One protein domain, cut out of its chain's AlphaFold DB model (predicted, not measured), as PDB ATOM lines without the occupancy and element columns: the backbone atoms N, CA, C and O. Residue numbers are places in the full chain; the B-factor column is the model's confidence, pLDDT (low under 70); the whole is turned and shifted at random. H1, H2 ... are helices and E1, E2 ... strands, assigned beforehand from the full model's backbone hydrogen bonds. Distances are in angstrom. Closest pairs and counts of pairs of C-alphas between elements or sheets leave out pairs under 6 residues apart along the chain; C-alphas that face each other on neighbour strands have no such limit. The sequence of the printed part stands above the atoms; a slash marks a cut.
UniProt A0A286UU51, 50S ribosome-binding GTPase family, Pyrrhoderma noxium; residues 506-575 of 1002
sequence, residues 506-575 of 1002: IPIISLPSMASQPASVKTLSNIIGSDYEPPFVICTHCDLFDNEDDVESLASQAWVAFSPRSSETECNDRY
ATOM      1  N   ILE A 506      32.123 -37.072 -37.822       95.62
ATOM      2  CA  ILE A 506      30.669 -36.953 -37.736       95.62
ATOM      3  C   ILE A 506      30.107 -37.028 -39.160       95.62
ATOM      4  O   ILE A 506      30.362 -36.130 -39.973       95.62
ATOM      5  N   PRO A 507      29.377 -38.100 -39.500       97.06
ATOM      6  CA  PRO A 507      28.697 -38.203 -40.777       97.06
ATOM      7  C   PRO A 507      27.455 -37.301 -40.809       97.06
ATOM      8  O   PRO A 507      26.643 -37.281 -39.883       97.06
ATOM      9  N   ILE A 508      27.298 -36.582 -41.918       97.44
ATOM     10  CA  ILE A 508      26.101 -35.820 -42.266       97.44
ATOM     11  C   ILE A 508      25.419 -36.510 -43.441       97.44
ATOM     12  O   ILE A 508      25.971 -36.566 -44.549       97.44
ATOM     13  N   ILE A 509      24.212 -37.009 -43.195       97.62
ATOM     14  CA  ILE A 509      23.391 -37.758 -44.141       97.62
ATOM     15  C   ILE A 509      22.168 -36.927 -44.511       97.62
ATOM     16  O   ILE A 509      21.457 -36.430 -43.650       97.62
ATOM     17  N   SER A 510      21.909 -36.790 -45.807       96.94
ATOM     18  CA  SER A 510      20.649 -36.228 -46.294       96.94
ATOM     19  C   SER A 510      19.582 -37.320 -46.272       96.94
ATOM     20  O   SER A 510      19.797 -38.395 -46.837       96.94
ATOM     21  N   LEU A 511      18.446 -37.063 -45.623       97.44
ATOM     22  CA  LEU A 511      17.338 -38.020 -45.540       97.44
ATOM     23  C   LEU A 511      16.800 -38.436 -46.927       97.44
ATOM     24  O   LEU A 511      16.633 -39.637 -47.150       97.44
ATOM     25  N   PRO A 512      16.652 -37.529 -47.918       96.69
ATOM     26  CA  PRO A 512      16.364 -37.930 -49.298       96.69
ATOM     27  C   PRO A 512      17.403 -38.885 -49.900       96.69
ATOM     28  O   PRO A 512      17.052 -39.803 -50.646       96.69
ATOM     29  N   SER A 513      18.692 -38.693 -49.598       93.81
ATOM     30  CA  SER A 513      19.751 -39.599 -50.062       93.81
ATOM     31  C   SER A 513      19.677 -40.959 -49.373       93.81
ATOM     32  O   SER A 513      19.925 -41.967 -50.026       93.81
ATOM     33  N   MET A 514      19.303 -41.003 -48.092       95.44
ATOM     34  CA  MET A 514      19.075 -42.262 -47.380       95.44
ATOM     35  C   MET A 514      17.900 -43.040 -47.987       95.44
ATOM     36  O   MET A 514      18.028 -44.234 -48.246       95.44
ATOM     37  N   ALA A 515      16.799 -42.351 -48.305       94.94
ATOM     38  CA  ALA A 515      15.621 -42.955 -48.925       94.94
ATOM     39  C   ALA A 515      15.885 -43.461 -50.357       94.94
ATOM     40  O   ALA A 515      15.434 -44.539 -50.735       94.94
ATOM     41  N   SER A 516      16.618 -42.691 -51.169       95.12
ATOM     42  CA  SER A 516      16.836 -43.005 -52.592       95.12
ATOM     43  C   SER A 516      18.076 -43.862 -52.875       95.12
ATOM     44  O   SER A 516      18.106 -44.579 -53.875       95.12
ATOM     45  N   GLN A 517      19.117 -43.781 -52.037       92.44
ATOM     46  CA  GLN A 517      20.427 -44.403 -52.268       92.44
ATOM     47  C   GLN A 517      21.067 -44.961 -50.976       92.44
ATOM     48  O   GLN A 517      22.200 -44.600 -50.631       92.44
ATOM     49  N   PRO A 518      20.420 -45.910 -50.274       91.62
ATOM     50  CA  PRO A 518      20.949 -46.470 -49.024       91.62
ATOM     51  C   PRO A 518      22.317 -47.161 -49.203       91.62
ATOM     52  O   PRO A 518      23.155 -47.158 -48.299       91.62
ATOM     53  N   ALA A 519      22.602 -47.697 -50.397       91.88
ATOM     54  CA  ALA A 519      23.899 -48.296 -50.723       91.88
ATOM     55  C   ALA A 519      25.064 -47.286 -50.664       91.88
ATOM     56  O   ALA A 519      26.168 -47.640 -50.241       91.88
ATOM     57  N   SER A 520      24.828 -46.025 -51.034       90.00
ATOM     58  CA  SER A 520      25.830 -44.956 -50.952       90.00
ATOM     59  C   SER A 520      26.151 -44.615 -49.494       90.00
ATOM     60  O   SER A 520      27.316 -44.428 -49.147       90.00
ATOM     61  N   VAL A 521      25.144 -44.610 -48.614       91.69
ATOM     62  CA  VAL A 521      25.331 -44.405 -47.165       91.69
ATOM     63  C   VAL A 521      26.120 -45.560 -46.547       91.69
ATOM     64  O   VAL A 521      27.065 -45.326 -45.799       91.69
ATOM     65  N   LYS A 522      25.827 -46.804 -46.942       92.31
ATOM     66  CA  LYS A 522      26.624 -47.976 -46.541       92.31
ATOM     67  C   LYS A 522      28.067 -47.916 -47.057       92.31
ATOM     68  O   LYS A 522      28.996 -48.355 -46.387       92.31
ATOM     69  N   THR A 523      28.279 -47.357 -48.245       92.19
ATOM     70  CA  THR A 523      29.629 -47.134 -48.787       92.19
ATOM     71  C   THR A 523      30.384 -46.106 -47.947       92.19
ATOM     72  O   THR A 523      31.535 -46.343 -47.586       92.19
ATOM     73  N   LEU A 524      29.724 -45.011 -47.559       92.38
ATOM     74  CA  LEU A 524      30.282 -44.028 -46.631       92.38
ATOM     75  C   LEU A 524      30.636 -44.664 -45.278       92.38
ATOM     76  O   LEU A 524      31.747 -44.442 -44.803       92.38
ATOM     77  N   SER A 525      29.767 -45.491 -44.686       93.94
ATOM     78  CA  SER A 525      30.081 -46.158 -43.413       93.94
ATOM     79  C   SER A 525      31.258 -47.127 -43.528       93.94
ATOM     80  O   SER A 525      32.163 -47.097 -42.695       93.94
ATOM     81  N   ASN A 526      31.343 -47.886 -44.623       92.31
ATOM     82  CA  ASN A 526      32.496 -48.741 -44.910       92.31
ATOM     83  C   ASN A 526      33.804 -47.950 -45.068       92.31
ATOM     84  O   ASN A 526      34.867 -48.444 -44.689       92.31
ATOM     85  N   ILE A 527      33.746 -46.745 -45.645       90.56
ATOM     86  CA  ILE A 527      34.930 -45.895 -45.821       90.56
ATOM     87  C   ILE A 527      35.380 -45.281 -44.491       90.56
ATOM     88  O   ILE A 527      36.579 -45.264 -44.221       90.56
ATOM     89  N   ILE A 528      34.448 -44.831 -43.645       89.94
ATOM     90  CA  ILE A 528      34.775 -44.389 -42.278       89.94
ATOM     91  C   ILE A 528      35.372 -45.555 -41.462       89.94
ATOM     92  O   ILE A 528      36.311 -45.362 -40.680       89.94
ATOM     93  N   GLY A 529      34.893 -46.773 -41.723       88.31
ATOM     94  CA  GLY A 529      35.408 -48.034 -41.205       88.31
ATOM     95  C   GLY A 529      34.420 -48.701 -40.255       88.31
ATOM     96  O   GLY A 529      33.889 -48.060 -39.359       88.31
ATOM     97  N   SER A 530      34.227 -50.014 -40.409       84.06
ATOM     98  CA  SER A 530      33.299 -50.814 -39.588       84.06
ATOM     99  C   SER A 530      33.644 -50.852 -38.097       84.06
ATOM    100  O   SER A 530      32.789 -51.173 -37.279       84.06
ATOM    101  N   ASP A 531      34.901 -50.563 -37.755       81.88
ATOM    102  CA  ASP A 531      35.396 -50.550 -36.375       81.88
ATOM    103  C   ASP A 531      35.278 -49.166 -35.720       81.88
ATOM    104  O   ASP A 531      35.664 -48.996 -34.562       81.88
ATOM    105  N   TYR A 532      34.791 -48.168 -36.465       86.88
ATOM    106  CA  TYR A 532      34.598 -46.810 -35.983       86.88
ATOM    107  C   TYR A 532      33.110 -46.514 -35.827       86.88
ATOM    108  O   TYR A 532      32.376 -46.411 -36.808       86.88
ATOM    109  N   GLU A 533      32.687 -46.322 -34.585       89.69
ATOM    110  CA  GLU A 533      31.349 -45.853 -34.263       89.69
ATOM    111  C   GLU A 533      31.387 -44.324 -34.102       89.69
ATOM    112  O   GLU A 533      32.086 -43.822 -33.213       89.69
ATOM    113  N   PRO A 534      30.701 -43.552 -34.967       91.94
ATOM    114  CA  PRO A 534      30.644 -42.107 -34.807       91.94
ATOM    115  C   PRO A 534      29.889 -41.754 -33.519       91.94
ATOM    116  O   PRO A 534      28.968 -42.472 -33.129       91.94
ATOM    117  N   PRO A 535      30.209 -40.622 -32.862       90.56
ATOM    118  CA  PRO A 535      29.519 -40.239 -31.631       90.56
ATOM    119  C   PRO A 535      28.013 -40.039 -31.861       90.56
ATOM    120  O   PRO A 535      27.216 -40.350 -30.975       90.56
ATOM    121  N   PHE A 536      27.647 -39.534 -33.044       93.62
ATOM    122  CA  PHE A 536      26.284 -39.433 -33.554       93.62
ATOM    123  C   PHE A 536      26.290 -39.162 -35.067       93.62
ATOM    124  O   PHE A 536      27.329 -38.833 -35.649       93.62
ATOM    125  N   VAL A 537      25.116 -39.262 -35.690       96.38
ATOM    126  CA  VAL A 537      24.872 -38.939 -37.107       96.38
ATOM    127  C   VAL A 537      23.988 -37.690 -37.208       96.38
ATOM    128  O   VAL A 537      23.007 -37.562 -36.479       96.38
ATOM    129  N   ILE A 538      24.312 -36.763 -38.114       97.75
ATOM    130  CA  ILE A 538      23.447 -35.609 -38.412       97.75
ATOM    131  C   ILE A 538      22.625 -35.916 -39.660       97.75
ATOM    132  O   ILE A 538      23.176 -36.095 -40.744       97.75
ATOM    133  N   CYS A 539      21.309 -35.923 -39.513       98.06
ATOM    134  CA  CYS A 539      20.345 -36.137 -40.578       98.06
ATOM    135  C   CYS A 539      19.786 -34.790 -41.045       98.06
ATOM    136  O   CYS A 539      19.115 -34.086 -40.292       98.06
ATOM    137  N   THR A 540      20.087 -34.403 -42.280       97.75
ATOM    138  CA  THR A 540      19.678 -33.120 -42.863       97.75
ATOM    139  C   THR A 540      18.484 -33.267 -43.805       97.75
ATOM    140  O   THR A 540      18.175 -34.366 -44.273       97.75
ATOM    141  N   HIS A 541      17.877 -32.130 -44.159       96.81
ATOM    142  CA  HIS A 541      16.751 -32.027 -45.095       96.81
ATOM    143  C   HIS A 541      15.475 -32.718 -44.588       96.81
ATOM    144  O   HIS A 541      14.743 -33.326 -45.367       96.81
ATOM    145  N   CYS A 542      15.209 -32.643 -43.280       96.88
ATOM    146  CA  CYS A 542      13.956 -33.149 -42.713       96.88
ATOM    147  C   CYS A 542      12.726 -32.373 -43.208       96.88
ATOM    148  O   CYS A 542      11.646 -32.939 -43.261       96.88
ATOM    149  N   ASP A 543      12.905 -31.132 -43.672       95.69
ATOM    150  CA  ASP A 543      11.855 -30.284 -44.253       95.69
ATOM    151  C   ASP A 543      11.290 -30.785 -45.592       95.69
ATOM    152  O   ASP A 543      10.341 -30.208 -46.114       95.69
ATOM    153  N   LEU A 544      11.877 -31.834 -46.174       96.00
ATOM    154  CA  LEU A 544      11.403 -32.440 -47.422       96.00
ATOM    155  C   LEU A 544      10.432 -33.608 -47.201       96.00
ATOM    156  O   LEU A 544      10.041 -34.252 -48.176       96.00
ATOM    157  N   PHE A 545      10.066 -33.888 -45.951       96.25
ATOM    158  CA  PHE A 545       9.145 -34.953 -45.574       96.25
ATOM    159  C   PHE A 545       7.975 -34.365 -44.793       96.25
ATOM    160  O   PHE A 545       8.178 -33.607 -43.849       96.25
ATOM    161  N   ASP A 546       6.758 -34.746 -45.177       94.88
ATOM    162  CA  ASP A 546       5.537 -34.285 -44.508       94.88
ATOM    163  C   ASP A 546       5.228 -35.095 -43.232       94.88
ATOM    164  O   ASP A 546       4.498 -34.627 -42.362       94.88
ATOM    165  N   ASN A 547       5.756 -36.322 -43.126       95.44
ATOM    166  CA  ASN A 547       5.490 -37.248 -42.025       95.44
ATOM    167  C   ASN A 547       6.715 -37.385 -41.108       95.44
ATOM    168  O   ASN A 547       7.790 -37.799 -41.548       95.44
ATOM    169  N   GLU A 548       6.537 -37.086 -39.823       95.06
ATOM    170  CA  GLU A 548       7.597 -37.190 -38.821       95.06
ATOM    171  C   GLU A 548       8.068 -38.638 -38.607       95.06
ATOM    172  O   GLU A 548       9.266 -38.863 -38.422       95.06
ATOM    173  N   ASP A 549       7.174 -39.625 -38.732       95.44
ATOM    174  CA  ASP A 549       7.524 -41.043 -38.580       95.44
ATOM    175  C   ASP A 549       8.504 -41.509 -39.672       95.44
ATOM    176  O   ASP A 549       9.407 -42.311 -39.413       95.44
ATOM    177  N   ASP A 550       8.374 -40.974 -40.892       96.31
ATOM    178  CA  ASP A 550       9.284 -41.280 -42.001       96.31
ATOM    179  C   ASP A 550      10.673 -40.681 -41.748       96.31
ATOM    180  O   ASP A 550      11.694 -41.329 -41.998       96.31
ATOM    181  N   VAL A 551      10.720 -39.457 -41.212       96.44
ATOM    182  CA  VAL A 551      11.965 -38.787 -40.815       96.44
ATOM    183  C   VAL A 551      12.678 -39.587 -39.729       96.44
ATOM    184  O   VAL A 551      13.882 -39.824 -39.840       96.44
ATOM    185  N   GLU A 552      11.942 -40.027 -38.709       96.00
ATOM    186  CA  GLU A 552      12.482 -40.792 -37.587       96.00
ATOM    187  C   GLU A 552      13.010 -42.160 -38.043       96.00
ATOM    188  O   GLU A 552      14.148 -42.532 -37.750       96.00
ATOM    189  N   SER A 553      12.226 -42.869 -38.861       95.62
ATOM    190  CA  SER A 553      12.609 -44.154 -39.454       95.62
ATOM    191  C   SER A 553      13.874 -44.044 -40.308       95.62
ATOM    192  O   SER A 553      14.807 -44.838 -40.160       95.62
ATOM    193  N   LEU A 554      13.958 -43.040 -41.187       96.62
ATOM    194  CA  LEU A 554      15.130 -42.834 -42.040       96.62
ATOM    195  C   LEU A 554      16.367 -42.410 -41.240       96.62
ATOM    196  O   LEU A 554      17.478 -42.834 -41.566       96.62
ATOM    197  N   ALA A 555      16.198 -41.593 -40.199       96.19
ATOM    198  CA  ALA A 555      17.295 -41.186 -39.330       96.19
ATOM    199  C   ALA A 555      17.842 -42.367 -38.510       96.19
ATOM    200  O   ALA A 555      19.060 -42.551 -38.440       96.19
ATOM    201  N   SER A 556      16.955 -43.221 -37.994       95.25
ATOM    202  CA  SER A 556      17.320 -44.475 -37.330       95.25
ATOM    203  C   SER A 556      18.076 -45.419 -38.274       95.25
ATOM    204  O   SER A 556      19.165 -45.896 -37.947       95.25
ATOM    205  N   GLN A 557      17.595 -45.603 -39.508       95.19
ATOM    206  CA  GLN A 557      18.308 -46.392 -40.520       95.19
ATOM    207  C   GLN A 557      19.694 -45.816 -40.848       95.19
ATOM    208  O   GLN A 557      20.648 -46.576 -41.047       95.19
ATOM    209  N   ALA A 558      19.826 -44.486 -40.898       95.38
ATOM    210  CA  ALA A 558      21.117 -43.838 -41.090       95.38
ATOM    211  C   ALA A 558      22.071 -44.155 -39.927       95.38
ATOM    212  O   ALA A 558      23.218 -44.502 -40.188       95.38
ATOM    213  N   TRP A 559      21.610 -44.115 -38.671       95.50
ATOM    214  CA  TRP A 559      22.406 -44.530 -37.510       95.50
ATOM    215  C   TRP A 559      22.843 -45.997 -37.587       95.50
ATOM    216  O   TRP A 559      24.038 -46.283 -37.494       95.50
ATOM    217  N   VAL A 560      21.912 -46.920 -37.846       94.12
ATOM    218  CA  VAL A 560      22.196 -48.364 -37.955       94.12
ATOM    219  C   VAL A 560      23.246 -48.659 -39.032       94.12
ATOM    220  O   VAL A 560      24.064 -49.568 -38.878       94.12
ATOM    221  N   ALA A 561      23.291 -47.869 -40.111       94.19
ATOM    222  CA  ALA A 561      24.311 -48.013 -41.146       94.19
ATOM    223  C   ALA A 561      25.745 -47.741 -40.642       94.19
ATOM    224  O   ALA A 561      26.689 -48.306 -41.205       94.19
ATOM    225  N   PHE A 562      25.916 -46.903 -39.610       93.81
ATOM    226  CA  PHE A 562      27.209 -46.589 -38.983       93.81
ATOM    227  C   PHE A 562      27.472 -47.355 -37.681       93.81
ATOM    228  O   PHE A 562      28.636 -47.569 -37.354       93.81
ATOM    229  N   SER A 563      26.434 -47.800 -36.969       92.38
ATOM    230  CA  SER A 563      26.562 -48.650 -35.779       92.38
ATOM    231  C   SER A 563      25.722 -49.925 -35.918       92.38
ATOM    232  O   SER A 563      24.662 -50.070 -35.313       92.38
ATOM    233  N   PRO A 564      26.184 -50.918 -36.699       89.62
ATOM    234  CA  PRO A 564      25.433 -52.159 -36.901       89.62
ATOM    235  C   PRO A 564      25.339 -53.032 -35.636       89.62
ATOM    236  O   PRO A 564      24.670 -54.061 -35.660       89.62
ATOM    237  N   ARG A 565      26.047 -52.672 -34.555       89.44
ATOM    238  CA  ARG A 565      26.045 -53.390 -33.269       89.44
ATOM    239  C   ARG A 565      25.147 -52.745 -32.213       89.44
ATOM    240  O   ARG A 565      24.871 -53.407 -31.216       89.44
ATOM    241  N   SER A 566      24.720 -51.495 -32.399       86.69
ATOM    242  CA  SER A 566      23.861 -50.817 -31.425       86.69
ATOM    243  C   SER A 566      22.466 -51.438 -31.406       86.69
ATOM    244  O   SER A 566      21.923 -51.776 -32.461       86.69
ATOM    245  N   SER A 567      21.879 -51.563 -30.218       84.56
ATOM    246  CA  SER A 567      20.475 -51.958 -30.077       84.56
ATOM    247  C   SER A 567      19.546 -50.815 -30.512       84.56
ATOM    248  O   SER A 567      19.898 -49.645 -30.369       84.56
ATOM    249  N   GLU A 568      18.343 -51.128 -31.010       80.00
ATOM    250  CA  GLU A 568      17.350 -50.106 -31.402       80.00
ATOM    251  C   GLU A 568      17.030 -49.129 -30.257       80.00
ATOM    252  O   GLU A 568      16.791 -47.948 -30.493       80.00
ATOM    253  N   THR A 569      17.098 -49.584 -29.002       77.56
ATOM    254  CA  THR A 569      16.826 -48.754 -27.822       77.56
ATOM    255  C   THR A 569      17.880 -47.677 -27.555       77.56
ATOM    256  O   THR A 569      17.569 -46.683 -26.908       77.56
ATOM    257  N   GLU A 570      19.110 -47.831 -28.052       78.88
ATOM    258  CA  GLU A 570      20.183 -46.831 -27.900       78.88
ATOM    259  C   GLU A 570      20.149 -45.749 -28.997       78.88
ATOM    260  O   GLU A 570      20.964 -44.827 -28.989       78.88
ATOM    261  N   CYS A 571      19.222 -45.852 -29.953       79.75
ATOM    262  CA  CYS A 571      19.263 -45.111 -31.210       79.75
ATOM    263  C   CYS A 571      18.880 -43.624 -31.073       79.75
ATOM    264  O   CYS A 571      19.535 -42.773 -31.678       79.75
ATOM    265  N   ASN A 572      17.887 -43.289 -30.241       83.00
ATOM    266  CA  ASN A 572      17.273 -41.948 -30.222       83.00
ATOM    267  C   ASN A 572      18.249 -40.829 -29.815       83.00
ATOM    268  O   ASN A 572      18.175 -39.710 -30.321       83.00
ATOM    269  N   ASP A 573      19.232 -41.124 -28.961       85.94
ATOM    270  CA  ASP A 573      20.238 -40.136 -28.558       85.94
ATOM    271  C   ASP A 573      21.429 -40.050 -29.524       85.94
ATOM    272  O   ASP A 573      22.259 -39.143 -29.409       85.94
ATOM    273  N   ARG A 574      21.503 -40.935 -30.521       91.31
ATOM    274  CA  ARG A 574      22.672 -41.115 -31.393       91.31
ATOM    275  C   ARG A 574      22.510 -40.545 -32.800       91.31
ATOM    276  O   ARG A 574      23.461 -40.553 -33.581       91.31
ATOM    277  N   TYR A 575      21.366 -39.954 -33.119       94.75
ATOM    278  CA  TYR A 575      21.236 -39.067 -34.272       94.75
ATOM    279  C   TYR A 575      20.553 -37.753 -33.896       94.75
ATOM    280  O   TYR A 575      20.069 -37.559 -32.778       94.75
TER     281      TYR A 575
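This is residues 506 to 575 of the 1002 residues of the protein "50S ribosome-binding GTPase family" of Pyrrhoderma noxium (UniProt A0A286UU51). A ribbon of two parallel strands, E1 and E2, is packed on one side by the longest helix, H3, while H2 packs on the last turn of H3 and short H1 crosses H3 near its middle. After H3, a stretch with no named element, residues 563 to 575, folds back so that Tyr 575 comes near the start of E2. The printed part has 70 residues, with two named strands and three named helices in the order E1 H1 H2 E2 H3, and is of mixed class, helices and strands. It is compact, with a radius of gyration of the C-alphas of 11.3 A, and spans 35 by 25 by 16 A.

Strand E1, residues 506 to 510, is 13.2 A long and begins at C-alpha 506 (30.669, -36.953, -37.736). E2, residues 537 to 540, is 9.7 A long. H3, residues 548 to 562, is 21.7 A long and ends at C-alpha 562 (27.209, -46.589, -38.983). H2, residues 518 to 528, is 15.5 A long, and H1, residues 511 to 516, 8.7 A.

E1 and E2 are parallel neighbours at 30 degrees, with N 509 and O 538 2.8 A apart, within hydrogen-bond range. E1, H1, H2 and E2 form a strand-helix-strand unit, two parallel strands with helices between, and its crossover is right-handed. The closest C-alphas of E2 and H3, Cys 539 and Ala 555, are 6.0 A apart. H1 touches H3, about perpendicular at 79 degrees, with C-alphas 511 and 554 closest at 6.3 A. H3 touches H2 with residues 558 to 562 alone, at a steep tilt of 39 degrees, the same way; C-alphas 525 and 562 are closest, 5.3 A apart. Every O i to N i+4 pair is within hydrogen-bond range in H1 and H2, and 10 of 11 in H3.

The C-alphas farthest apart, Asp 531 and Asp 546, are 35.0 A apart. The printed part has no cut, no link between its named elements is long, and no printed residue is under 70 in pLDDT.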